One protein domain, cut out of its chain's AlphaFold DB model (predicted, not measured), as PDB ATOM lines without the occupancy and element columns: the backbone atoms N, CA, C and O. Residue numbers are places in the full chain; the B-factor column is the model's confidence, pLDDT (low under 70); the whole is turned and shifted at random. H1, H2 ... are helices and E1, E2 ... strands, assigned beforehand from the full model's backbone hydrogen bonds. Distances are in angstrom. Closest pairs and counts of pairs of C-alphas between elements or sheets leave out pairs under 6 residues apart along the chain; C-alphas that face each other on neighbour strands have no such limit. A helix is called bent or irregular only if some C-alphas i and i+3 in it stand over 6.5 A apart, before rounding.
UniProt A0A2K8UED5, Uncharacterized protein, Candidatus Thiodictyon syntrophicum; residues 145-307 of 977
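This is residues 145 to 307 of the 977 residues of an uncharacterized protein of Candidatus Thiodictyon syntrophicum (UniProt A0A2K8UED5). A small twisted sheet of five strands is sandwiched between H7 on one face and H2 and H4 on the other; beyond H2 and H4 lie H8, H9 and H5, while H1 packs on H4 and H8. The 163 printed residues include nine named helices and five named strands, in the order H1 H2 E1 H3 H4 H5 E2 H6 E3 H7 E4 E5 H8 H9. The sheet runs E2 E3 E1 E4 E5 and is mixed; the class is mixed, helices and strands. The whole is compact, with a radius of gyration of the C-alphas of 14.8 A, and rounded, spanning 39 by 35 by 27 A.

The strands are E2, residues 210 to 212, E3, 232 to 236, 13.6 A long, E1, 174 to 178, 12.9 A, E4, 252 to 254, and E5, 260 to 262. The longer helices are H2, 154 to 170, 24.1 A, H4, 189 to 198, 14.1 A, H7, 237 to 246, 15.2 A, H8, 270 to 283, 20.2 A, and H9, 285 to 298, 21.1 A. The others are H1, 147 to 152, H3, 180 to 183, H5, 202 to 207, and H6, 217 to 221. C-alpha 147 is at (14.054, 91.367, 85.253) and C-alpha 298 at (-1.236, 72.714, 90.741). H7 and H9 are irregular: C-alphas 238 and 241 are 7.5 A apart, 286 and 289 7.3 A.

E1 is parallel to E3, with N 176 and O 233 2.8 A apart, and to E4, with N 175 and O 252 2.8 A apart. E2 and E3 are parallel, N 211 to O 232 being 2.9 A; E4 and E5 form an antiparallel hairpin, N 261 to O 253 being 2.8 A. The sheet and its helices make three layers, helices on both faces: H2 and H4 on one, at heights of 8.7 A and 10.0 A over the sheet, H7 on the other at 8.5 A. E2, H6, E3 is a strand-helix-strand unit, two parallel neighbours with a helix between, and E3, H7, E4 a split one, with E1 between its strands; both crossovers are right-handed. H3 and H6 only graze the sheet. H2 touches H4 at a steep tilt of 52 degrees, closest at C-alphas 161 and 196, 4.9 A, and H8, closest at C-alphas 158 and 274, 5.2 A. H1 touches H4, closest at C-alphas 150 and 192, 5.4 A. H5 touches H9, closest at C-alphas 202 and 292, 4.6 A. Every O i to N i+4 pair is within hydrogen-bond range in H1, H2, H4 and H6, but 1 of 2 in H5, 4 of 6 in H7, 9 of 10 in H8 and 6 of 10 in H9; H3 is too short for one.

The two C-alphas farthest apart, of Pro 225 and Arg 283, are 43.1 A apart. The printed part has no cut and no long link. Mean pLDDT of the printed part is 92.7; residues 223 to 228 are under 70.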
ATOM      1  N   PRO A 145      11.647  92.568  91.758       82.31
ATOM      2  CA  PRO A 145      12.511  91.747  90.921       82.31
ATOM      3  C   PRO A 145      13.180  92.637  89.866       82.31
ATOM      4  O   PRO A 145      12.533  93.539  89.335       82.31
ATOM      5  N   ASP A 146      14.458  92.398  89.566       84.88
ATOM      6  CA  ASP A 146      15.198  93.102  88.508       84.88
ATOM      7  C   ASP A 146      15.220  92.225  87.241       84.88
ATOM      8  O   ASP A 146      16.206  91.520  86.983       84.88
ATOM      9  N   PRO A 147      14.129  92.199  86.447       83.12
ATOM     10  CA  PRO A 147      14.054  91.367  85.253       83.12
ATOM     11  C   PRO A 147      15.073  91.787  84.197       83.12
ATOM     12  O   PRO A 147      15.462  90.962  83.381       83.12
ATOM     13  N   ALA A 148      15.526  93.046  84.198       88.81
ATOM     14  CA  ALA A 148      16.541  93.521  83.266       88.81
ATOM     15  C   ALA A 148      17.910  92.901  83.586       88.81
ATOM     16  O   ALA A 148      18.660  92.536  82.680       88.81
ATOM     17  N   CYS A 149      18.234  92.737  84.871       90.62
ATOM     18  CA  CYS A 149      19.390  91.954  85.297       90.62
ATOM     19  C   CYS A 149      19.252  90.480  84.892       90.62
ATOM     20  O   CYS A 149      20.168  89.942  84.276       90.62
ATOM     21  N   ALA A 150      18.103  89.855  85.166       87.62
ATOM     22  CA  ALA A 150      17.861  88.459  84.795       87.62
ATOM     23  C   ALA A 150      17.870  88.229  83.272       87.62
ATOM     24  O   ALA A 150      18.344  87.198  82.818       87.62
ATOM     25  N   ALA A 151      17.393  89.187  82.471       90.75
ATOM     26  CA  ALA A 151      17.414  89.114  81.011       90.75
ATOM     27  C   ALA A 151      18.830  89.243  80.432       90.75
ATOM     28  O   ALA A 151      19.163  88.545  79.479       90.75
ATOM     29  N   ARG A 152      19.681  90.104  81.012       94.81
ATOM     30  CA  ARG A 152      21.098  90.193  80.613       94.81
ATOM     31  C   ARG A 152      21.867  88.915  80.943       94.81
ATOM     32  O   ARG A 152      22.702  88.497  80.152       94.81
ATOM     33  N   GLU A 153      21.533  88.286  82.066       94.75
ATOM     34  CA  GLU A 153      22.145  87.046  82.558       94.75
ATOM     35  C   GLU A 153      21.216  85.833  82.353       94.75
ATOM     36  O   GLU A 153      21.100  84.966  83.221       94.75
ATOM     37  N   GLN A 154      20.508  85.771  81.217       95.25
ATOM     38  CA  GLN A 154      19.413  84.811  81.012       95.25
ATOM     39  C   GLN A 154      19.859  83.349  81.134       95.25
ATOM     40  O   GLN A 154      19.141  82.548  81.733       95.25
ATOM     41  N   ALA A 155      21.034  83.000  80.600       96.50
ATOM     42  CA  ALA A 155      21.573  81.644  80.699       96.50
ATOM     43  C   ALA A 155      21.766  81.226  82.168       96.50
ATOM     44  O   ALA A 155      21.253  80.186  82.583       96.50
ATOM     45  N   LEU A 156      22.389  82.098  82.970       97.56
ATOM     46  CA  LEU A 156      22.595  81.872  84.399       97.56
ATOM     47  C   LEU A 156      21.268  81.813  85.161       97.56
ATOM     48  O   LEU A 156      21.086  80.927  85.992       97.56
ATOM     49  N   ALA A 157      20.325  82.713  84.869       97.50
ATOM     50  CA  ALA A 157      19.012  82.721  85.511       97.50
ATOM     51  C   ALA A 157      18.242  81.413  85.251       97.50
ATOM     52  O   ALA A 157      17.755  80.788  86.193       97.50
ATOM     53  N   VAL A 158      18.171  80.967  83.992       97.81
ATOM     54  CA  VAL A 158      17.483  79.722  83.610       97.81
ATOM     55  C   VAL A 158      18.185  78.501  84.207       97.81
ATOM     56  O   VAL A 158      17.510  77.632  84.767       97.81
ATOM     57  N   GLY A 159      19.520  78.445  84.146       98.19
ATOM     58  CA  GLY A 159      20.310  77.372  84.755       98.19
ATOM     59  C   GLY A 159      20.075  77.277  86.263       98.19
ATOM     60  O   GLY A 159      19.749  76.205  86.778       98.19
ATOM     61  N   LEU A 160      20.121  78.413  86.967       98.38
ATOM     62  CA  LEU A 160      19.868  78.463  88.406       98.38
ATOM     63  C   LEU A 160      18.449  78.033  88.771       98.38
ATOM     64  O   LEU A 160      18.309  77.213  89.671       98.38
ATOM     65  N   ILE A 161      17.407  78.521  88.088       98.25
ATOM     66  CA  ILE A 161      16.022  78.101  88.380       98.25
ATOM     67  C   ILE A 161      15.879  76.586  88.196       98.25
ATOM     68  O   ILE A 161      15.346  75.904  89.071       98.25
ATOM     69  N   THR A 162      16.401  76.058  87.085       98.31
ATOM     70  CA  THR A 162      16.329  74.631  86.738       98.31
ATOM     71  C   THR A 162      16.973  73.763  87.816       98.31
ATOM     72  O   THR A 162      16.354  72.834  88.343       98.31
ATOM     73  N   HIS A 163      18.226  74.066  88.156       98.38
ATOM     74  CA  HIS A 163      19.018  73.234  89.052       98.38
ATOM     75  C   HIS A 163      18.676  73.454  90.523       98.38
ATOM     76  O   HIS A 163      18.684  72.485  91.278       98.38
ATOM     77  N   LEU A 164      18.311  74.674  90.927       98.25
ATOM     78  CA  LEU A 164      17.856  74.949  92.289       98.25
ATOM     79  C   LEU A 164      16.531  74.246  92.576       98.25
ATOM     80  O   LEU A 164      16.404  73.596  93.610       98.25
ATOM     81  N   PHE A 165      15.572  74.294  91.646       97.75
ATOM     82  CA  PHE A 165      14.325  73.546  91.799       97.75
ATOM     83  C   PHE A 165      14.615  72.038  91.893       97.75
ATOM     84  O   PHE A 165      14.202  71.385  92.853       97.75
ATOM     85  N   HIS A 166      15.408  71.489  90.967       97.00
ATOM     86  CA  HIS A 166      15.781  70.073  91.007       97.00
ATOM     87  C   HIS A 166      16.457  69.673  92.329       97.00
ATOM     88  O   HIS A 166      16.077  68.675  92.948       97.00
ATOM     89  N   GLY A 167      17.431  70.466  92.779       96.06
ATOM     90  CA  GLY A 167      18.185  70.232  94.005       96.06
ATOM     91  C   GLY A 167      17.297  70.228  95.246       96.06
ATOM     92  O   GLY A 167      17.357  69.297  96.045       96.06
ATOM     93  N   MET A 168      16.386  71.194  95.361       96.12
ATOM     94  CA  MET A 168      15.472  71.302  96.504       96.12
ATOM     95  C   MET A 168      14.419  70.193  96.581       96.12
ATOM     96  O   MET A 168      13.910  69.910  97.668       96.12
ATOM     97  N   VAL A 169      14.050  69.597  95.447       95.56
ATOM     98  CA  VAL A 169      13.127  68.452  95.394       95.56
ATOM     99  C   VAL A 169      13.862  67.155  95.737       95.56
ATOM    100  O   VAL A 169      13.362  66.337  96.501       95.56
ATOM    101  N   THR A 170      15.077  66.986  95.214       93.94
ATOM    102  CA  THR A 170      15.868  65.753  95.376       93.94
ATOM    103  C   THR A 170      16.751  65.737  96.629       93.94
ATOM    104  O   THR A 170      17.347  64.706  96.954       93.94
ATOM    105  N   GLY A 171      16.866  66.865  97.333       92.69
ATOM    106  CA  GLY A 171      17.777  67.040  98.464       92.69
ATOM    107  C   GLY A 171      19.253  67.088  98.055       92.69
ATOM    108  O   GLY A 171      20.107  66.608  98.802       92.69
ATOM    109  N   TRP A 172      19.552  67.600  96.856       94.38
ATOM    110  CA  TRP A 172      20.912  67.835  96.368       94.38
ATOM    111  C   TRP A 172      21.237  69.332  96.454       94.38
ATOM    112  O   TRP A 172      20.657  70.104  95.689       94.38
ATOM    113  N   PRO A 173      22.155  69.769  97.335       95.88
ATOM    114  CA  PRO A 173      22.572  71.164  97.370       95.88
ATOM    115  C   PRO A 173      23.211  71.566  96.036       95.88
ATOM    116  O   PRO A 173      23.947  70.787  95.417       95.88
ATOM    117  N   VAL A 174      22.933  72.788  95.596       98.00
ATOM    118  CA  VAL A 174      23.512  73.374  94.386       98.00
ATOM    119  C   VAL A 174      24.725  74.210  94.767       98.00
ATOM    120  O   VAL A 174      24.654  75.070  95.643       98.00
ATOM    121  N   ILE A 175      25.844  73.972  94.097       98.31
ATOM    122  CA  ILE A 175      27.083  74.730  94.229       98.31
ATOM    123  C   ILE A 175      27.275  75.521  92.939       98.31
ATOM    124  O   ILE A 175      27.358  74.932  91.867       98.31
ATOM    125  N   LEU A 176      27.370  76.842  93.038       98.62
ATOM    126  CA  LEU A 176      27.695  77.721  91.917       98.62
ATOM    127  C   LEU A 176      29.139  78.216  92.074       98.62
ATOM    128  O   LEU A 176      29.443  78.976  92.997       98.62
ATOM    129  N   ALA A 177      30.023  77.782  91.181       98.31
ATOM    130  CA  ALA A 177      31.419  78.201  91.142       98.31
ATOM    131  C   ALA A 177      31.581  79.399  90.197       98.31
ATOM    132  O   ALA A 177      31.302  79.292  89.005       98.31
ATOM    133  N   VAL A 178      32.018  80.543  90.732       98.44
ATOM    134  CA  VAL A 178      32.179  81.799  89.974       98.44
ATOM    135  C   VAL A 178      33.550  82.440  90.208       98.44
ATOM    136  O   VAL A 178      34.172  82.207  91.254       98.44
ATOM    137  N   PRO A 179      34.038  83.296  89.291       98.00
ATOM    138  CA  PRO A 179      35.264  84.045  89.517       98.00
ATOM    139  C   PRO A 179      35.127  84.941  90.748       98.00
ATOM    140  O   PRO A 179      34.061  85.507  90.999       98.00
ATOM    141  N   LEU A 180      36.223  85.154  91.483       96.81
ATOM    142  CA  LEU A 180      36.211  85.982  92.696       96.81
ATOM    143  C   LEU A 180      35.613  87.382  92.445       96.81
ATOM    144  O   LEU A 180      34.904  87.914  93.291       96.81
ATOM    145  N   THR A 181      35.835  87.966  91.263       96.81
ATOM    146  CA  THR A 181      35.296  89.280  90.872       96.81
ATOM    147  C   THR A 181      33.768  89.359  90.884       96.81
ATOM    148  O   THR A 181      33.230  90.456  91.035       96.81
ATOM    149  N   ALA A 182      33.062  88.229  90.793       97.06
ATOM    150  CA  ALA A 182      31.607  88.178  90.858       97.06
ATOM    151  C   ALA A 182      31.046  88.481  92.265       97.06
ATOM    152  O   ALA A 182      29.854  88.762  92.390       97.06
ATOM    153  N   PHE A 183      31.895  88.488  93.304       97.31
ATOM    154  CA  PHE A 183      31.544  88.862  94.683       97.31
ATOM    155  C   PHE A 183      31.805  90.344  95.009       97.31
ATOM    156  O   PHE A 183      31.663  90.768  96.159       97.31
ATOM    157  N   ALA A 184      32.203  91.147  94.019       95.94
ATOM    158  CA  ALA A 184      32.359  92.584  94.208       95.94
ATOM    159  C   ALA A 184      31.000  93.270  94.464       95.94
ATOM    160  O   ALA A 184      29.995  92.926  93.840       95.94
ATOM    161  N   ALA A 185      30.984  94.287  95.325       92.12
ATOM    162  CA  ALA A 185      29.825  95.131  95.596       92.12
ATOM    163  C   ALA A 185      29.226  95.674  94.286       92.12
ATOM    164  O   ALA A 185      29.961  96.102  93.389       92.12
ATOM    165  N   GLY A 186      27.896  95.636  94.166       89.62
ATOM    166  CA  GLY A 186      27.170  96.018  92.949       89.62
ATOM    167  C   GLY A 186      27.139  94.964  91.828       89.62
ATOM    168  O   GLY A 186      26.478  95.189  90.809       89.62
ATOM    169  N   SER A 187      27.805  93.814  91.995       94.00
ATOM    170  CA  SER A 187      27.734  92.690  91.049       94.00
ATOM    171  C   SER A 187      26.281  92.239  90.800       94.00
ATOM    172  O   SER A 187      25.472  92.199  91.734       94.00
ATOM    173  N   PRO A 188      25.909  91.869  89.556       95.00
ATOM    174  CA  PRO A 188      24.566  91.377  89.249       95.00
ATOM    175  C   PRO A 188      24.256  90.016  89.892       95.00
ATOM    176  O   PRO A 188      23.085  89.687  90.066       95.00
ATOM    177  N   LEU A 189      25.277  89.243  90.281       96.44
ATOM    178  CA  LEU A 189      25.142  87.845  90.694       96.44
ATOM    179  C   LEU A 189      24.093  87.627  91.796       96.44
ATOM    180  O   LEU A 189      23.185  86.814  91.630       96.44
ATOM    181  N   ALA A 190      24.159  88.385  92.895       96.25
ATOM    182  CA  ALA A 190      23.205  88.248  94.002       96.25
ATOM    183  C   ALA A 190      21.758  88.564  93.576       96.25
ATOM    184  O   ALA A 190      20.825  87.925  94.056       96.25
ATOM    185  N   ARG A 191      21.568  89.494  92.628       95.75
ATOM    186  CA  ARG A 191      20.246  89.849  92.084       95.75
ATOM    187  C   ARG A 191      19.706  88.783  91.131       95.75
ATOM    188  O   ARG A 191      18.512  88.496  91.168       95.75
ATOM    189  N   VAL A 192      20.566  88.146  90.333       97.00
ATOM    190  CA  VAL A 192      20.177  86.992  89.498       97.00
ATOM    191  C   VAL A 192      19.771  85.805  90.373       97.00
ATOM    192  O   VAL A 192      18.749  85.174  90.118       97.00
ATOM    193  N   ILE A 193      20.509  85.543  91.453       97.75
ATOM    194  CA  ILE A 193      20.165  84.495  92.426       97.75
ATOM    195  C   ILE A 193      18.844  84.812  93.138       97.75
ATOM    196  O   ILE A 193      17.999  83.935  93.294       97.75
ATOM    197  N   SER A 194      18.648  86.073  93.529       96.81
ATOM    198  CA  SER A 194      17.398  86.572  94.110       96.81
ATOM    199  C   SER A 194      16.201  86.292  93.196       96.81
ATOM    200  O   SER A 194      15.199  85.721  93.629       96.81
ATOM    201  N   PHE A 195      16.346  86.599  91.901       96.56
ATOM    202  CA  PHE A 195      15.352  86.296  90.875       96.56
ATOM    203  C   PHE A 195      15.105  84.788  90.727       96.56
ATOM    204  O   PHE A 195      13.953  84.354  90.763       96.56
ATOM    205  N   ALA A 196      16.168  83.984  90.617       97.31
ATOM    206  CA  ALA A 196      16.055  82.537  90.449       97.31
ATOM    207  C   ALA A 196      15.354  81.867  91.641       97.31
ATOM    208  O   ALA A 196      14.494  81.009  91.455       97.31
ATOM    209  N   ARG A 197      15.652  82.313  92.868       97.12
ATOM    210  CA  ARG A 197      14.918  81.898  94.068       97.12
ATOM    211  C   ARG A 197      13.459  82.364  94.019       97.12
ATOM    212  O   ARG A 197      12.560  81.595  94.348       97.12
ATOM    213  N   GLY A 198      13.217  83.620  93.643       95.38
ATOM    214  CA  GLY A 198      11.872  84.195  93.534       95.38
ATOM    215  C   GLY A 198      10.954  83.408  92.590       95.38
ATOM    216  O   GLY A 198       9.760  83.280  92.866       95.38
ATOM    217  N   ALA A 199      11.541  82.844  91.530       96.25
ATOM    218  CA  ALA A 199      10.908  82.011  90.506       96.25
ATOM    219  C   ALA A 199      10.566  80.578  90.947       96.25
ATOM    220  O   ALA A 199       9.907  79.849  90.200       96.25
ATOM    221  N   LEU A 200      10.996  80.150  92.136       96.88
ATOM    222  CA  LEU A 200      10.596  78.860  92.689       96.88
ATOM    223  C   LEU A 200       9.112  78.868  93.102       96.88
ATOM    224  O   LEU A 200       8.575  79.924  93.462       96.88
ATOM    225  N   PRO A 201       8.459  77.691  93.138       96.38
ATOM    226  CA  PRO A 201       7.162  77.538  93.791       96.38
ATOM    227  C   PRO A 201       7.202  78.054  95.239       96.38
ATOM    228  O   PRO A 201       8.233  77.950  95.917       96.38
ATOM    229  N   GLY A 202       6.096  78.627  95.723       94.56
ATOM    230  CA  GLY A 202       6.032  79.348  97.001       94.56
ATOM    231  C   GLY A 202       6.539  78.534  98.199       94.56
ATOM    232  O   GLY A 202       7.324  79.041  99.005       94.56
ATOM    233  N   ARG A 203       6.182  77.247  98.284       94.06
ATOM    234  CA  ARG A 203       6.625  76.314  99.337       94.06
ATOM    235  C   ARG A 203       8.139  76.123  99.347       94.06
ATOM    236  O   ARG A 203       8.745  76.144 100.417       94.06
ATOM    237  N   LEU A 204       8.755  75.958  98.174       95.88
ATOM    238  CA  LEU A 204      10.212  75.832  98.064       95.88
ATOM    239  C   LEU A 204      10.889  77.156  98.390       95.88
ATOM    240  O   LEU A 204      11.800  77.211  99.210       95.88
ATOM    241  N   ARG A 205      10.387  78.249  97.822       95.00
ATOM    242  CA  ARG A 205      10.912  79.594  98.038       95.00
ATOM    243  C   ARG A 205      10.985  79.980  99.520       95.00
ATOM    244  O   ARG A 205      11.996  80.530  99.956       95.00
ATOM    245  N   ARG A 206       9.950  79.657 100.304       94.88
ATOM    246  CA  ARG A 206       9.877  79.925 101.756       94.88
ATOM    247  C   ARG A 206      10.918  79.162 102.576       94.88
ATOM    248  O   ARG A 206      11.332  79.655 103.621       94.88
ATOM    249  N   ARG A 207      11.332  77.974 102.124       94.56
ATOM    250  CA  ARG A 207      12.343  77.157 102.815       94.56
ATOM    251  C   ARG A 207      13.756  77.310 102.253       94.56
ATOM    252  O   ARG A 207      14.688  76.851 102.902       94.56
ATOM    253  N   CYS A 208      13.891  77.936 101.083       97.00
ATOM    254  CA  CYS A 208      15.141  78.031 100.339       97.00
ATOM    255  C   CYS A 208      16.231  78.756 101.136       97.00
ATOM    256  O   CYS A 208      16.035  79.880 101.603       97.00
ATOM    257  N   ARG A 209      17.384  78.103 101.261       97.69
ATOM    258  CA  ARG A 209      18.584  78.580 101.943       97.69
ATOM    259  C   ARG A 209      19.655  78.897 100.917       97.69
ATOM    260  O   ARG A 209      20.124  78.013 100.201       97.69
ATOM    261  N   VAL A 210      20.077  80.150 100.872       98.38
ATOM    262  CA  VAL A 210      21.090  80.642  99.942       98.38
ATOM    263  C   VAL A 210      22.250  81.238 100.722       98.38
ATOM    264  O   VAL A 210      22.043  82.063 101.614       98.38
ATOM    265  N   ARG A 211      23.476  80.874 100.340       97.88
ATOM    266  CA  ARG A 211      24.713  81.509 100.798       97.88
ATOM    267  C   ARG A 211      25.552  81.930  99.596       97.88
ATOM    268  O   ARG A 211      25.979  81.097  98.803       97.88
ATOM    269  N   VAL A 212      25.815  83.226  99.480       98.12
ATOM    270  CA  VAL A 212      26.665  83.828  98.454       98.12
ATOM    271  C   VAL A 212      27.977  84.255  99.091       98.12
ATOM    272  O   VAL A 212      27.977  85.118  99.968       98.12
ATOM    273  N   PHE A 213      29.068  83.668  98.600       97.81
ATOM    274  CA  PHE A 213      30.426  83.718  99.134       97.81
ATOM    275  C   PHE A 213      30.623  82.872 100.399       97.81
ATOM    276  O   PHE A 213      30.026  83.115 101.450       97.81
ATOM    277  N   SER A 214      31.512  81.886 100.303       95.50
ATOM    278  CA  SER A 214      32.122  81.210 101.448       95.50
ATOM    279  C   SER A 214      33.465  80.615 101.032       95.50
ATOM    280  O   SER A 214      33.599  80.086  99.925       95.50
ATOM    281  N   ARG A 215      34.455  80.688 101.925       95.25
ATOM    282  CA  ARG A 215      35.729  79.958 101.818       95.25
ATOM    283  C   ARG A 215      35.720  78.653 102.616       95.25
ATOM    284  O   ARG A 215      36.638  77.849 102.466       95.25
ATOM    285  N   ASN A 216      34.672  78.409 103.401       93.00
ATOM    286  CA  ASN A 216      34.437  77.188 104.162       93.00
ATOM    287  C   ASN A 216      33.157  76.443 103.708       93.00
ATOM    288  O   ASN A 216      32.198  76.337 104.477       93.00
ATOM    289  N   PRO A 217      33.124  75.876 102.481       93.31
ATOM    290  CA  PRO A 217      31.973  75.112 101.994       93.31
ATOM    291  C   PRO A 217      31.463  73.998 102.932       93.31
ATOM    292  O   PRO A 217      30.242  73.879 103.066       93.31
ATOM    293  N   PRO A 218      32.324  73.200 103.610       90.94
ATOM    294  CA  PRO A 218      31.867  72.137 104.510       90.94
ATOM    295  C   PRO A 218      30.899  72.604 105.601       90.94
ATOM    296  O   PRO A 218      30.014  71.846 105.983       90.94
ATOM    297  N   LEU A 219      31.039  73.848 106.071       88.50
ATOM    298  CA  LEU A 219      30.190  74.417 107.118       88.50
ATOM    299  C   LEU A 219      28.716  74.524 106.699       88.50
ATOM    300  O   LEU A 219      27.834  74.375 107.534       88.50
ATOM    301  N   PHE A 220      28.451  74.779 105.417       91.25
ATOM    302  CA  PHE A 220      27.093  74.986 104.897       91.25
ATOM    303  C   PHE A 220      26.535  73.757 104.173       91.25
ATOM    304  O   PHE A 220      25.319  73.610 104.040       91.25
ATOM    305  N   LEU A 221      27.425  72.889 103.694       90.38
ATOM    306  CA  LEU A 221      27.083  71.668 102.973       90.38
ATOM    307  C   LEU A 221      26.974  70.426 103.877       90.38
ATOM    308  O   LEU A 221      26.488  69.385 103.430       90.38
ATOM    309  N   GLY A 222      27.469  70.501 105.115       76.00
ATOM    310  CA  GLY A 222      27.472  69.392 106.068       76.00
ATOM    311  C   GLY A 222      26.078  69.011 106.579       76.00
ATOM    312  O   GLY A 222      25.166  69.832 106.626       76.00
ATOM    313  N   GLN A 223      25.929  67.748 106.992       59.62
ATOM    314  CA  GLN A 223      24.786  67.281 107.780       59.62
ATOM    315  C   GLN A 223      25.008  67.691 109.237       59.62
ATOM    316  O   GLN A 223      25.500  66.902 110.042       59.62
ATOM    317  N   ASP A 224      24.728  68.948 109.558       52.97
ATOM    318  CA  ASP A 224      24.619  69.355 110.953       52.97
ATOM    319  C   ASP A 224      23.452  68.566 111.588       52.97
ATOM    320  O   ASP A 224      22.369  68.539 110.993       52.97
ATOM    321  N   PRO A 225      23.630  67.876 112.735       49.72
ATOM    322  CA  PRO A 225      22.555  67.129 113.394       49.72
ATOM    323  C   PRO A 225      21.310  67.979 113.680       49.72
ATOM    324  O   PRO A 225      20.200  67.449 113.663       49.72
ATOM    325  N   ASP A 226      21.511  69.291 113.862       50.03
ATOM    326  CA  ASP A 226      20.474  70.274 114.186       50.03
ATOM    327  C   ASP A 226      20.209  71.293 113.049       50.03
ATOM    328  O   ASP A 226      19.297  72.119 113.143       50.03
ATOM    329  N   GLY A 227      20.976  71.257 111.950       55.47
ATOM    330  CA  GLY A 227      21.006  72.318 110.936       55.47
ATOM    331  C   GLY A 227      20.690  71.825 109.525       55.47
ATOM    332  O   GLY A 227      21.422  71.039 108.931       55.47
ATOM    333  N   ALA A 228      19.601  72.321 108.932       61.41
ATOM    334  CA  ALA A 228      19.301  72.017 107.533       61.41
ATOM    335  C   ALA A 228      20.365  72.608 106.582       61.41
ATOM    336  O   ALA A 228      20.713  73.791 106.666       61.41
ATOM    337  N   ALA A 229      20.857  71.770 105.670       86.00
ATOM    338  CA  ALA A 229      21.858  72.121 104.670       86.00
ATOM    339  C   ALA A 229      21.420  73.308 103.789       86.00
ATOM    340  O   ALA A 229      20.228  73.562 103.608       86.00
ATOM    341  N   VAL A 230      22.391  74.042 103.243       94.62
ATOM    342  CA  VAL A 230      22.139  75.093 102.247       94.62
ATOM    343  C   VAL A 230      21.568  74.492 100.954       94.62
ATOM    344  O   VAL A 230      22.018  73.438 100.519       94.62
ATOM    345  N   ASP A 231      20.611  75.165 100.312       97.06
ATOM    346  CA  ASP A 231      20.071  74.729  99.016       97.06
ATOM    347  C   ASP A 231      20.916  75.263  97.847       97.06
ATOM    348  O   ASP A 231      21.105  74.566  96.852       97.06
ATOM    349  N   LEU A 232      21.453  76.484  97.978       98.38
ATOM    350  CA  LEU A 232      22.385  77.102  97.030       98.38
ATOM    351  C   LEU A 232      23.591  77.724  97.739       98.38
ATOM    352  O   LEU A 232      23.449  78.695  98.487       98.38
ATOM    353  N   LEU A 233      24.785  77.225  97.433       98.00
ATOM    354  CA  LEU A 233      26.058  77.766  97.890       98.00
ATOM    355  C   LEU A 233      26.859  78.329  96.712       98.00
ATOM    356  O   LEU A 233      27.167  77.613  95.765       98.00
ATOM    357  N   VAL A 234      27.252  79.597  96.786       98.56
ATOM    358  CA  VAL A 234      28.054  80.253  95.747       98.56
ATOM    359  C   VAL A 234      29.457  80.517  96.264       98.56
ATOM    360  O   VAL A 234      29.624  81.177  97.293       98.56
ATOM    361  N   ILE A 235      30.462  80.014  95.553       98.19
ATOM    362  CA  ILE A 235      31.862  79.997  95.995       98.19
ATOM    363  C   ILE A 235      32.813  80.453  94.887       98.19
ATOM    364  O   ILE A 235      32.468  80.365  93.707       98.19
ATOM    365  N   PRO A 236      34.021  80.922  95.245       98.12
ATOM    366  CA  PRO A 236      35.108  81.085  94.289       98.12
ATOM    367  C   PRO A 236      35.411  79.781  93.528       98.12
ATOM    368  O   PRO A 236      35.442  78.705  94.127       98.12
ATOM    369  N   GLU A 237      35.658  79.881  92.219       97.44
ATOM    370  CA  GLU A 237      35.961  78.745  91.328       97.44
ATOM    371  C   GLU A 237      37.066  77.818  91.848       97.44
ATOM    372  O   GLU A 237      36.965  76.597  91.721       97.44
ATOM    373  N   ASP A 238      38.089  78.376  92.498       96.50
ATOM    374  CA  ASP A 238      39.209  77.617  93.056       96.50
ATOM    375  C   ASP A 238      38.808  76.676  94.207       96.50
ATOM    376  O   ASP A 238      39.581  75.793  94.580       96.50
ATOM    377  N   LEU A 239      37.588  76.806  94.741       96.62
ATOM    378  CA  LEU A 239      37.048  75.952  95.802       96.62
ATOM    379  C   LEU A 239      36.097  74.855  95.307       96.62
ATOM    380  O   LEU A 239      35.678  74.024  96.116       96.62
ATOM    381  N   ALA A 240      35.758  74.816  94.012       95.75
ATOM    382  CA  ALA A 240      34.762  73.887  93.467       95.75
ATOM    383  C   ALA A 240      35.067  72.416  93.812       95.75
ATOM    384  O   ALA A 240      34.198  71.687  94.297       95.75
ATOM    385  N   GLY A 241      36.329  71.995  93.649       92.25
ATOM    386  CA  GLY A 241      36.764  70.632  93.970       92.25
ATOM    387  C   GLY A 241      36.680  70.298  95.464       92.25
ATOM    388  O   GLY A 241      36.236  69.209  95.830       92.25
ATOM    389  N   ALA A 242      37.052  71.241  96.338       89.94
ATOM    390  CA  ALA A 242      36.977  71.059  97.789       89.94
ATOM    391  C   ALA A 242      35.520  70.963  98.276       89.94
ATOM    392  O   ALA A 242      35.196  70.106  99.099       89.94
ATOM    393  N   ALA A 243      34.631  71.795  97.724       91.62
ATOM    394  CA  ALA A 243      33.208  71.782  98.043       91.62
ATOM    395  C   ALA A 243      32.534  70.464  97.626       91.62
ATOM    396  O   ALA A 243      31.839  69.854  98.437       91.62
ATOM    397  N   LEU A 244      32.809  69.968  96.411       91.12
ATOM    398  CA  LEU A 244      32.331  68.655  95.955       91.12
ATOM    399  C   LEU A 244      32.860  67.498  96.818       91.12
ATOM    400  O   LEU A 244      32.131  66.538  97.095       91.12
ATOM    401  N   GLY A 245      34.115  67.586  97.265       88.31
ATOM    402  CA  GLY A 245      34.706  66.618  98.189       88.31
ATOM    403  C   GLY A 245      33.972  66.558  99.533       88.31
ATOM    404  O   GLY A 245      33.696  65.465 100.030       88.31
ATOM    405  N   ALA A 246      33.590  67.716 100.083       83.81
ATOM    406  CA  ALA A 246      32.937  67.831 101.391       83.81
ATOM    407  C   ALA A 246      31.587  67.094 101.476       83.81
ATOM    408  O   ALA A 246      31.255  66.516 102.507       83.81
ATOM    409  N   VAL A 247      30.837  67.051 100.374       83.06
ATOM    410  CA  VAL A 247      29.518  66.394 100.267       83.06
ATOM    411  C   VAL A 247      29.583  64.966  99.740       83.06
ATOM    412  O   VAL A 247      28.559  64.404  99.353       83.06
ATOM    413  N   ARG A 248      30.780  64.370  99.653       84.81
ATOM    414  CA  ARG A 248      30.982  63.052  99.025       84.81
ATOM    415  C   ARG A 248      30.350  62.978  97.622       84.81
ATOM    416  O   ARG A 248      29.778  61.955  97.255       84.81
ATOM    417  N   ARG A 249      30.435  64.076  96.856       79.25
ATOM    418  CA  ARG A 249      29.834  64.250  95.517       79.25
ATOM    419  C   ARG A 249      28.302  64.179  95.451       79.25
ATOM    420  O   ARG A 249      27.744  64.003  94.374       79.25
ATOM    421  N   ARG A 250      27.603  64.359  96.574       90.31
ATOM    422  CA  ARG A 250      26.141  64.502  96.607       90.31
ATOM    423  C   ARG A 250      25.726  65.976  96.514       90.31
ATOM    424  O   ARG A 250      25.060  66.493  97.403       90.31
ATOM    425  N   ALA A 251      26.168  66.658  95.461       94.00
ATOM    426  CA  ALA A 251      25.772  68.027  95.122       94.00
ATOM    427  C   ALA A 251      25.747  68.224  93.603       94.00
ATOM    428  O   ALA A 251      26.320  67.430  92.857       94.00
ATOM    429  N   LEU A 252      25.075  69.282  93.162       96.62
ATOM    430  CA  LEU A 252      25.066  69.740  91.773       96.62
ATOM    431  C   LEU A 252      26.076  70.876  91.637       96.62
ATOM    432  O   LEU A 252      25.893  71.907  92.275       96.62
ATOM    433  N   LEU A 253      27.123  70.709  90.829       97.75
ATOM    434  CA  LEU A 253      28.079  71.787  90.558       97.75
ATOM    435  C   LEU A 253      27.717  72.489  89.252       97.75
ATOM    436  O   LEU A 253      27.621  71.838  88.210       97.75
ATOM    437  N   LEU A 254      27.578  73.808  89.321       98.50
ATOM    438  CA  LEU A 254      27.363  74.699  88.191       98.50
ATOM    439  C   LEU A 254      28.565  75.629  88.002       98.50
ATOM    440  O   LEU A 254      29.186  76.049  88.985       98.50
ATOM    441  N   ASP A 255      28.850  75.986  86.753       98.06
ATOM    442  CA  ASP A 255      29.804  77.042  86.413       98.06
ATOM    443  C   ASP A 255      29.183  78.447  86.498       98.06
ATOM    444  O   ASP A 255      27.997  78.623  86.782       98.06
ATOM    445  N   ALA A 256      29.974  79.471  86.179       97.06
ATOM    446  CA  ALA A 256      29.537  80.862  86.211       97.06
ATOM    447  C   ALA A 256      28.396  81.212  85.233       97.06
ATOM    448  O   ALA A 256      27.783  82.271  85.379       97.06
ATOM    449  N   ARG A 257      28.101  80.354  84.248       97.12
ATOM    450  CA  ARG A 257      26.983  80.505  83.302       97.12
ATOM    451  C   ARG A 257      25.742  79.727  83.737       97.12
ATOM    452  O   ARG A 257      24.716  79.821  83.068       97.12
ATOM    453  N   GLY A 258      25.817  78.994  84.848       97.06
ATOM    454  CA  GLY A 258      24.752  78.118  85.325       97.06
ATOM    455  C   GLY A 258      24.696  76.777  84.590       97.06
ATOM    456  O   GLY A 258      23.697  76.069  84.726       97.06
ATOM    457  N   GLU A 259      25.730  76.424  83.818       97.75
ATOM    458  CA  GLU A 259      25.831  75.124  83.158       97.75
ATOM    459  C   GLU A 259      26.316  74.065  84.152       97.75
ATOM    460  O   GLU A 259      27.206  74.300  84.969       97.75
ATOM    461  N   ARG A 260      25.724  72.869  84.091       97.62
ATOM    462  CA  ARG A 260      26.070  71.759  84.986       97.62
ATOM    463  C   ARG A 260      27.434  71.167  84.633       97.62
ATOM    464  O   ARG A 260      27.584  70.558  83.575       97.62
ATOM    465  N   CYS A 261      28.369  71.230  85.576       97.25
ATOM    466  CA  CYS A 261      29.667  70.560  85.503       97.25
ATOM    467  C   CYS A 261      29.653  69.158  86.137       97.25
ATOM    468  O   CYS A 261      30.322  68.261  85.628       97.25
ATOM    469  N   ASP A 262      28.916  68.963  87.240       96.69
ATOM    470  CA  ASP A 262      28.833  67.687  87.980       96.69
ATOM    471  C   ASP A 262      27.453  67.507  88.657       96.69
ATOM    472  O   ASP A 262      26.689  68.465  88.811       96.69
ATOM    473  N   GLY A 263      27.133  66.277  89.069       95.19
ATOM    474  CA  GLY A 263      25.863  65.871  89.686       95.19
ATOM    475  C   GLY A 263      24.826  65.356  88.672       95.19
ATOM    476  O   GLY A 263      25.124  65.254  87.480       95.19
ATOM    477  N   PRO A 264      23.607  64.981  89.100       94.69
ATOM    478  CA  PRO A 264      22.584  64.419  88.218       94.69
ATOM    479  C   PRO A 264      22.045  65.435  87.201       94.69
ATOM    480  O   PRO A 264      22.109  66.649  87.391       94.69
ATOM    481  N   ALA A 265      21.508  64.932  86.088       95.69
ATOM    482  CA  ALA A 265      20.752  65.764  85.158       95.69
ATOM    483  C   ALA A 265      19.423  66.201  85.808       95.69
ATOM    484  O   ALA A 265      18.835  65.412  86.553       95.69
ATOM    485  N   PRO A 266      18.933  67.424  85.533       95.25
ATOM    486  CA  PRO A 266      17.665  67.877  86.080       95.25
ATOM    487  C   PRO A 266      16.512  67.040  85.518       95.25
ATOM    488  O   PRO A 266      16.588  66.508  84.409       95.25
ATOM    489  N   ALA A 267      15.431  66.936  86.288       94.00
ATOM    490  CA  ALA A 267      14.220  66.252  85.847       94.00
ATOM    491  C   ALA A 267      13.664  66.872  84.551       94.00
ATOM    492  O   ALA A 267      13.765  68.085  84.332       94.00
ATOM    493  N   ALA A 268      13.066  66.035  83.699       91.31
ATOM    494  CA  ALA A 268      12.471  66.472  82.440       91.31
ATOM    495  C   ALA A 268      11.424  67.578  82.676       91.31
ATOM    496  O   ALA A 268      10.635  67.497  83.612       91.31
ATOM    497  N   GLY A 269      11.428  68.610  81.829       91.81
ATOM    498  CA  GLY A 269      10.519  69.760  81.927       91.81
ATOM    499  C   GLY A 269      11.013  70.912  82.811       91.81
ATOM    500  O   GLY A 269      10.600  72.045  82.589       91.81
ATOM    501  N   LEU A 270      11.961  70.711  83.738       95.81
ATOM    502  CA  LEU A 270      12.427  71.804  84.614       95.81
ATOM    503  C   LEU A 270      13.107  72.957  83.858       95.81
ATOM    504  O   LEU A 270      12.942  74.117  84.232       95.81
ATOM    505  N   SER A 271      13.827  72.657  82.776       96.12
ATOM    506  CA  SER A 271      14.413  73.692  81.917       96.12
ATOM    507  C   SER A 271      13.343  74.512  81.192       96.12
ATOM    508  O   SER A 271      13.497  75.722  81.017       96.12
ATOM    509  N   ASP A 272      12.245  73.872  80.788       96.00
ATOM    510  CA  ASP A 272      11.126  74.547  80.130       96.00
ATOM    511  C   ASP A 272      10.320  75.374  81.135       96.00
ATOM    512  O   ASP A 272       9.943  76.503  80.825       96.00
ATOM    513  N   TYR A 273      10.169  74.883  82.372       97.25
ATOM    514  CA  TYR A 273       9.635  75.656  83.494       97.25
ATOM    515  C   TYR A 273      10.461  76.924  83.704       97.25
ATOM    516  O   TYR A 273       9.920  78.029  83.694       97.25
ATOM    517  N   ALA A 274      11.781  76.779  83.837       97.31
ATOM    518  CA  ALA A 274      12.683  77.896  84.080       97.31
ATOM    519  C   ALA A 274      12.621  78.946  82.963       97.31
ATOM    520  O   ALA A 274      12.552  80.146  83.242       97.31
ATOM    521  N   ARG A 275      12.591  78.500  81.701       97.12
ATOM    522  CA  ARG A 275      12.459  79.389  80.542       97.12
ATOM    523  C   ARG A 275      11.121  80.125  80.553       97.12
ATOM    524  O   ARG A 275      11.117  81.351  80.461       97.12
ATOM    525  N   ALA A 276      10.013  79.407  80.735       96.62
ATOM    526  CA  ALA A 276       8.677  79.993  80.758       96.62
ATOM    527  C   ALA A 276       8.520  81.016  81.897       96.62
ATOM    528  O   ALA A 276       8.065  82.135  81.654       96.62
ATOM    529  N   VAL A 277       8.971  80.692  83.119       96.62
ATOM    530  CA  VAL A 277       8.940  81.641  84.246       96.62
ATOM    531  C   VAL A 277       9.807  82.862  83.951       96.62
ATOM    532  O   VAL A 277       9.359  83.987  84.169       96.62
ATOM    533  N   SER A 278      11.017  82.666  83.418       95.88
ATOM    534  CA  SER A 278      11.909  83.773  83.067       95.88
ATOM    535  C   SER A 278      11.273  84.714  82.039       95.88
ATOM    536  O   SER A 278      11.256  85.928  82.239       95.88
ATOM    537  N   GLU A 279      10.713  84.177  80.955       95.44
ATOM    538  CA  GLU A 279      10.063  84.963  79.898       95.44
ATOM    539  C   GLU A 279       8.794  85.684  80.377       95.44
ATOM    540  O   GLU A 279       8.502  86.803  79.937       95.44
ATOM    541  N   SER A 280       8.010  85.062  81.261       95.62
ATOM    542  CA  SER A 280       6.825  85.690  81.851       95.62
ATOM    543  C   SER A 280       7.198  86.782  82.857       95.62
ATOM    544  O   SER A 280       6.596  87.858  82.848       95.62
ATOM    545  N   ALA A 281       8.226  86.556  83.675       94.25
ATOM    546  CA  ALA A 281       8.685  87.522  84.666       94.25
ATOM    547  C   ALA A 281       9.390  88.734  84.056       94.25
ATOM    548  O   ALA A 281       9.302  89.828  84.607       94.25
ATOM    549  N   GLN A 282      10.009  88.586  82.885       92.69
ATOM    550  CA  GLN A 282      10.489  89.732  82.112       92.69
ATOM    551  C   GLN A 282       9.348  90.660  81.673       92.69
ATOM    552  O   GLN A 282       9.520  91.877  81.655       92.69
ATOM    553  N   ARG A 283       8.170  90.098  81.361       92.62
ATOM    554  CA  ARG A 283       6.983  90.862  80.950       92.62
ATOM    555  C   ARG A 283       6.234  91.477  82.131       92.62
ATOM    556  O   ARG A 283       5.837  92.634  82.051       92.62
ATOM    557  N   PHE A 284       6.053  90.730  83.224       92.56
ATOM    558  CA  PHE A 284       5.351  91.230  84.413       92.56
ATOM    559  C   PHE A 284       6.107  90.895  85.709       92.56
ATOM    560  O   PHE A 284       5.688  90.012  86.462       92.56
ATOM    561  N   PRO A 285       7.213  91.595  86.015       91.62
ATOM    562  CA  PRO A 285       8.110  91.240  87.120       91.62
ATOM    563  C   PRO A 285       7.435  91.246  88.490       91.62
ATOM    564  O   PRO A 285       7.703  90.376  89.310       91.62
ATOM    565  N   ALA A 286       6.496  92.166  88.723       90.62
ATOM    566  CA  ALA A 286       5.788  92.285  89.999       90.62
ATOM    567  C   ALA A 286       4.958  91.042  90.383       90.62
ATOM    568  O   ALA A 286       4.514  90.939  91.520       90.62
ATOM    569  N   GLN A 287       4.728  90.112  89.450       93.56
ATOM    570  CA  GLN A 287       3.874  88.937  89.658       93.56
ATOM    571  C   GLN A 287       4.647  87.641  89.903       93.56
ATOM    572  O   GLN A 287       4.032  86.589  90.063       93.56
ATOM    573  N   LEU A 288       5.979  87.709  89.998       94.00
ATOM    574  CA  LEU A 288       6.826  86.547  90.270       94.00
ATOM    575  C   LEU A 288       6.420  85.846  91.577       94.00
ATOM    576  O   LEU A 288       6.310  84.620  91.642       94.00
ATOM    577  N   THR A 289       6.123  86.635  92.613       92.12
ATOM    578  CA  THR A 289       5.708  86.116  93.919       92.12
ATOM    579  C   THR A 289       4.332  85.465  93.872       92.12
ATOM    580  O   THR A 289       4.180  84.337  94.353       92.12
ATOM    581  N   GLY A 290       3.369  86.137  93.235       92.50
ATOM    582  CA  GLY A 290       1.986  85.687  93.099       92.50
ATOM    583  C   GLY A 290       1.845  84.444  92.222       92.50
ATOM    584  O   GLY A 290       1.024  83.575  92.519       92.50
ATOM    585  N   PHE A 291       2.688  84.316  91.192       95.12
ATOM    586  CA  PHE A 291       2.806  83.105  90.387       95.12
ATOM    587  C   PHE A 291       3.209  81.897  91.241       95.12
ATOM    588  O   PHE A 291       2.496  80.895  91.228       95.12
ATOM    589  N   GLY A 292       4.292  81.995  92.023       94.88
ATOM    590  CA  GLY A 292       4.801  80.860  92.808       94.88
ATOM    591  C   GLY A 292       3.773  80.293  93.798       94.88
ATOM    592  O   GLY A 292       3.639  79.078  93.924       94.88
ATOM    593  N   GLU A 293       2.982  81.164  94.434       92.56
ATOM    594  CA  GLU A 293       1.900  80.776  95.361       92.56
ATOM    595  C   GLU A 293       0.700  80.117  94.656       92.56
ATOM    596  O   GLU A 293      -0.064  79.358  95.259       92.56
ATOM    597  N   ARG A 294       0.489  80.429  93.372       92.88
ATOM    598  CA  ARG A 294      -0.537  79.774  92.550       92.88
ATOM    599  C   ARG A 294      -0.055  78.446  92.001       92.88
ATOM    600  O   ARG A 294      -0.813  77.482  92.040       92.88
ATOM    601  N   PHE A 295       1.188  78.389  91.534       95.31
ATOM    602  CA  PHE A 295       1.769  77.180  90.965       95.31
ATOM    603  C   PHE A 295       1.813  76.033  91.988       95.31
ATOM    604  O   PHE A 295       1.481  74.901  91.647       95.31
ATOM    605  N   ASP A 296       2.070  76.337  93.266       93.38
ATOM    606  CA  ASP A 296       1.984  75.373  94.380       93.38
ATOM    607  C   ASP A 296       0.634  74.646  94.498       93.38
ATOM    608  O   ASP A 296       0.555  73.590  95.119       93.38
ATOM    609  N   ARG A 297      -0.453  75.219  93.966       90.38
ATOM    610  CA  ARG A 297      -1.786  74.593  94.012       90.38
ATOM    611  C   ARG A 297      -1.940  73.511  92.955       90.38
ATOM    612  O   ARG A 297      -2.687  72.565  93.165       90.38
ATOM    613  N   LEU A 298      -1.255  73.682  91.830       91.88
ATOM    614  CA  LEU A 298      -1.236  72.714  90.741       91.88
ATOM    615  C   LEU A 298      -0.203  71.615  91.013       91.88
ATOM    616  O   LEU A 298      -0.363  70.474  90.590       91.88
ATOM    617  N   TRP A 299       0.861  71.960  91.736       93.56
ATOM    618  CA  TRP A 299       1.940  71.051  92.080       93.56
ATOM    619  C   TRP A 299       1.615  70.252  93.354       93.56
ATOM    620  O   TRP A 299       1.963  70.637  94.471       93.56
ATOM    621  N   ALA A 300       0.893  69.142  93.170       87.31
ATOM    622  CA  ALA A 300       0.347  68.335  94.263       87.31
ATOM    623  C   ALA A 300       1.419  67.667  95.145       87.31
ATOM    624  O   ALA A 300       1.283  67.674  96.371       87.31
ATOM    625  N   ASP A 301       2.476  67.118  94.537       88.19
ATOM    626  CA  ASP A 301       3.554  66.419  95.240       88.19
ATOM    627  C   ASP A 301       4.838  67.269  95.299       88.19
ATOM    628  O   ASP A 301       5.561  67.355  94.306       88.19
ATOM    629  N   PRO A 302       5.172  67.869  96.458       84.12
ATOM    630  CA  PRO A 302       6.383  68.669  96.611       84.12
ATOM    631  C   PRO A 302       7.683  67.842  96.610       84.12
ATOM    632  O   PRO A 302       8.768  68.430  96.594       84.12
ATOM    633  N   ALA A 303       7.595  66.508  96.683       85.44
ATOM    634  CA  ALA A 303       8.739  65.596  96.623       85.44
ATOM    635  C   ALA A 303       9.080  65.154  95.189       85.44
ATOM    636  O   ALA A 303      10.149  64.579  94.970       85.44
ATOM    637  N   ALA A 304       8.228  65.461  94.208       89.56
ATOM    638  CA  ALA A 304       8.453  65.153  92.801       89.56
ATOM    639  C   ALA A 304       8.572  66.433  91.968       89.56
ATOM    640  O   ALA A 304       7.853  67.403  92.184       89.56
ATOM    641  N   ALA A 305       9.469  66.453  90.982       89.94
ATOM    642  CA  ALA A 305       9.554  67.580  90.057       89.94
ATOM    643  C   ALA A 305       8.265  67.671  89.212       89.94
ATOM    644  O   ALA A 305       7.673  66.635  88.896       89.94
ATOM    645  N   PRO A 306       7.819  68.880  88.828       91.56
ATOM    646  CA  PRO A 306       6.640  69.047  87.993       91.56
ATOM    647  C   PRO A 306       6.843  68.351  86.642       91.56
ATOM    648  O   PRO A 306       7.875  68.525  85.994       91.56
ATOM    649  N   GLY A 307       5.851  67.570  86.213       89.94
ATOM    650  CA  GLY A 307       5.878  66.925  84.902       89.94
ATOM    651  C   GLY A 307       5.775  67.926  83.735       89.94
ATOM    652  O   GLY A 307       5.463  69.107  83.945       89.94
TER     653      GLY A 307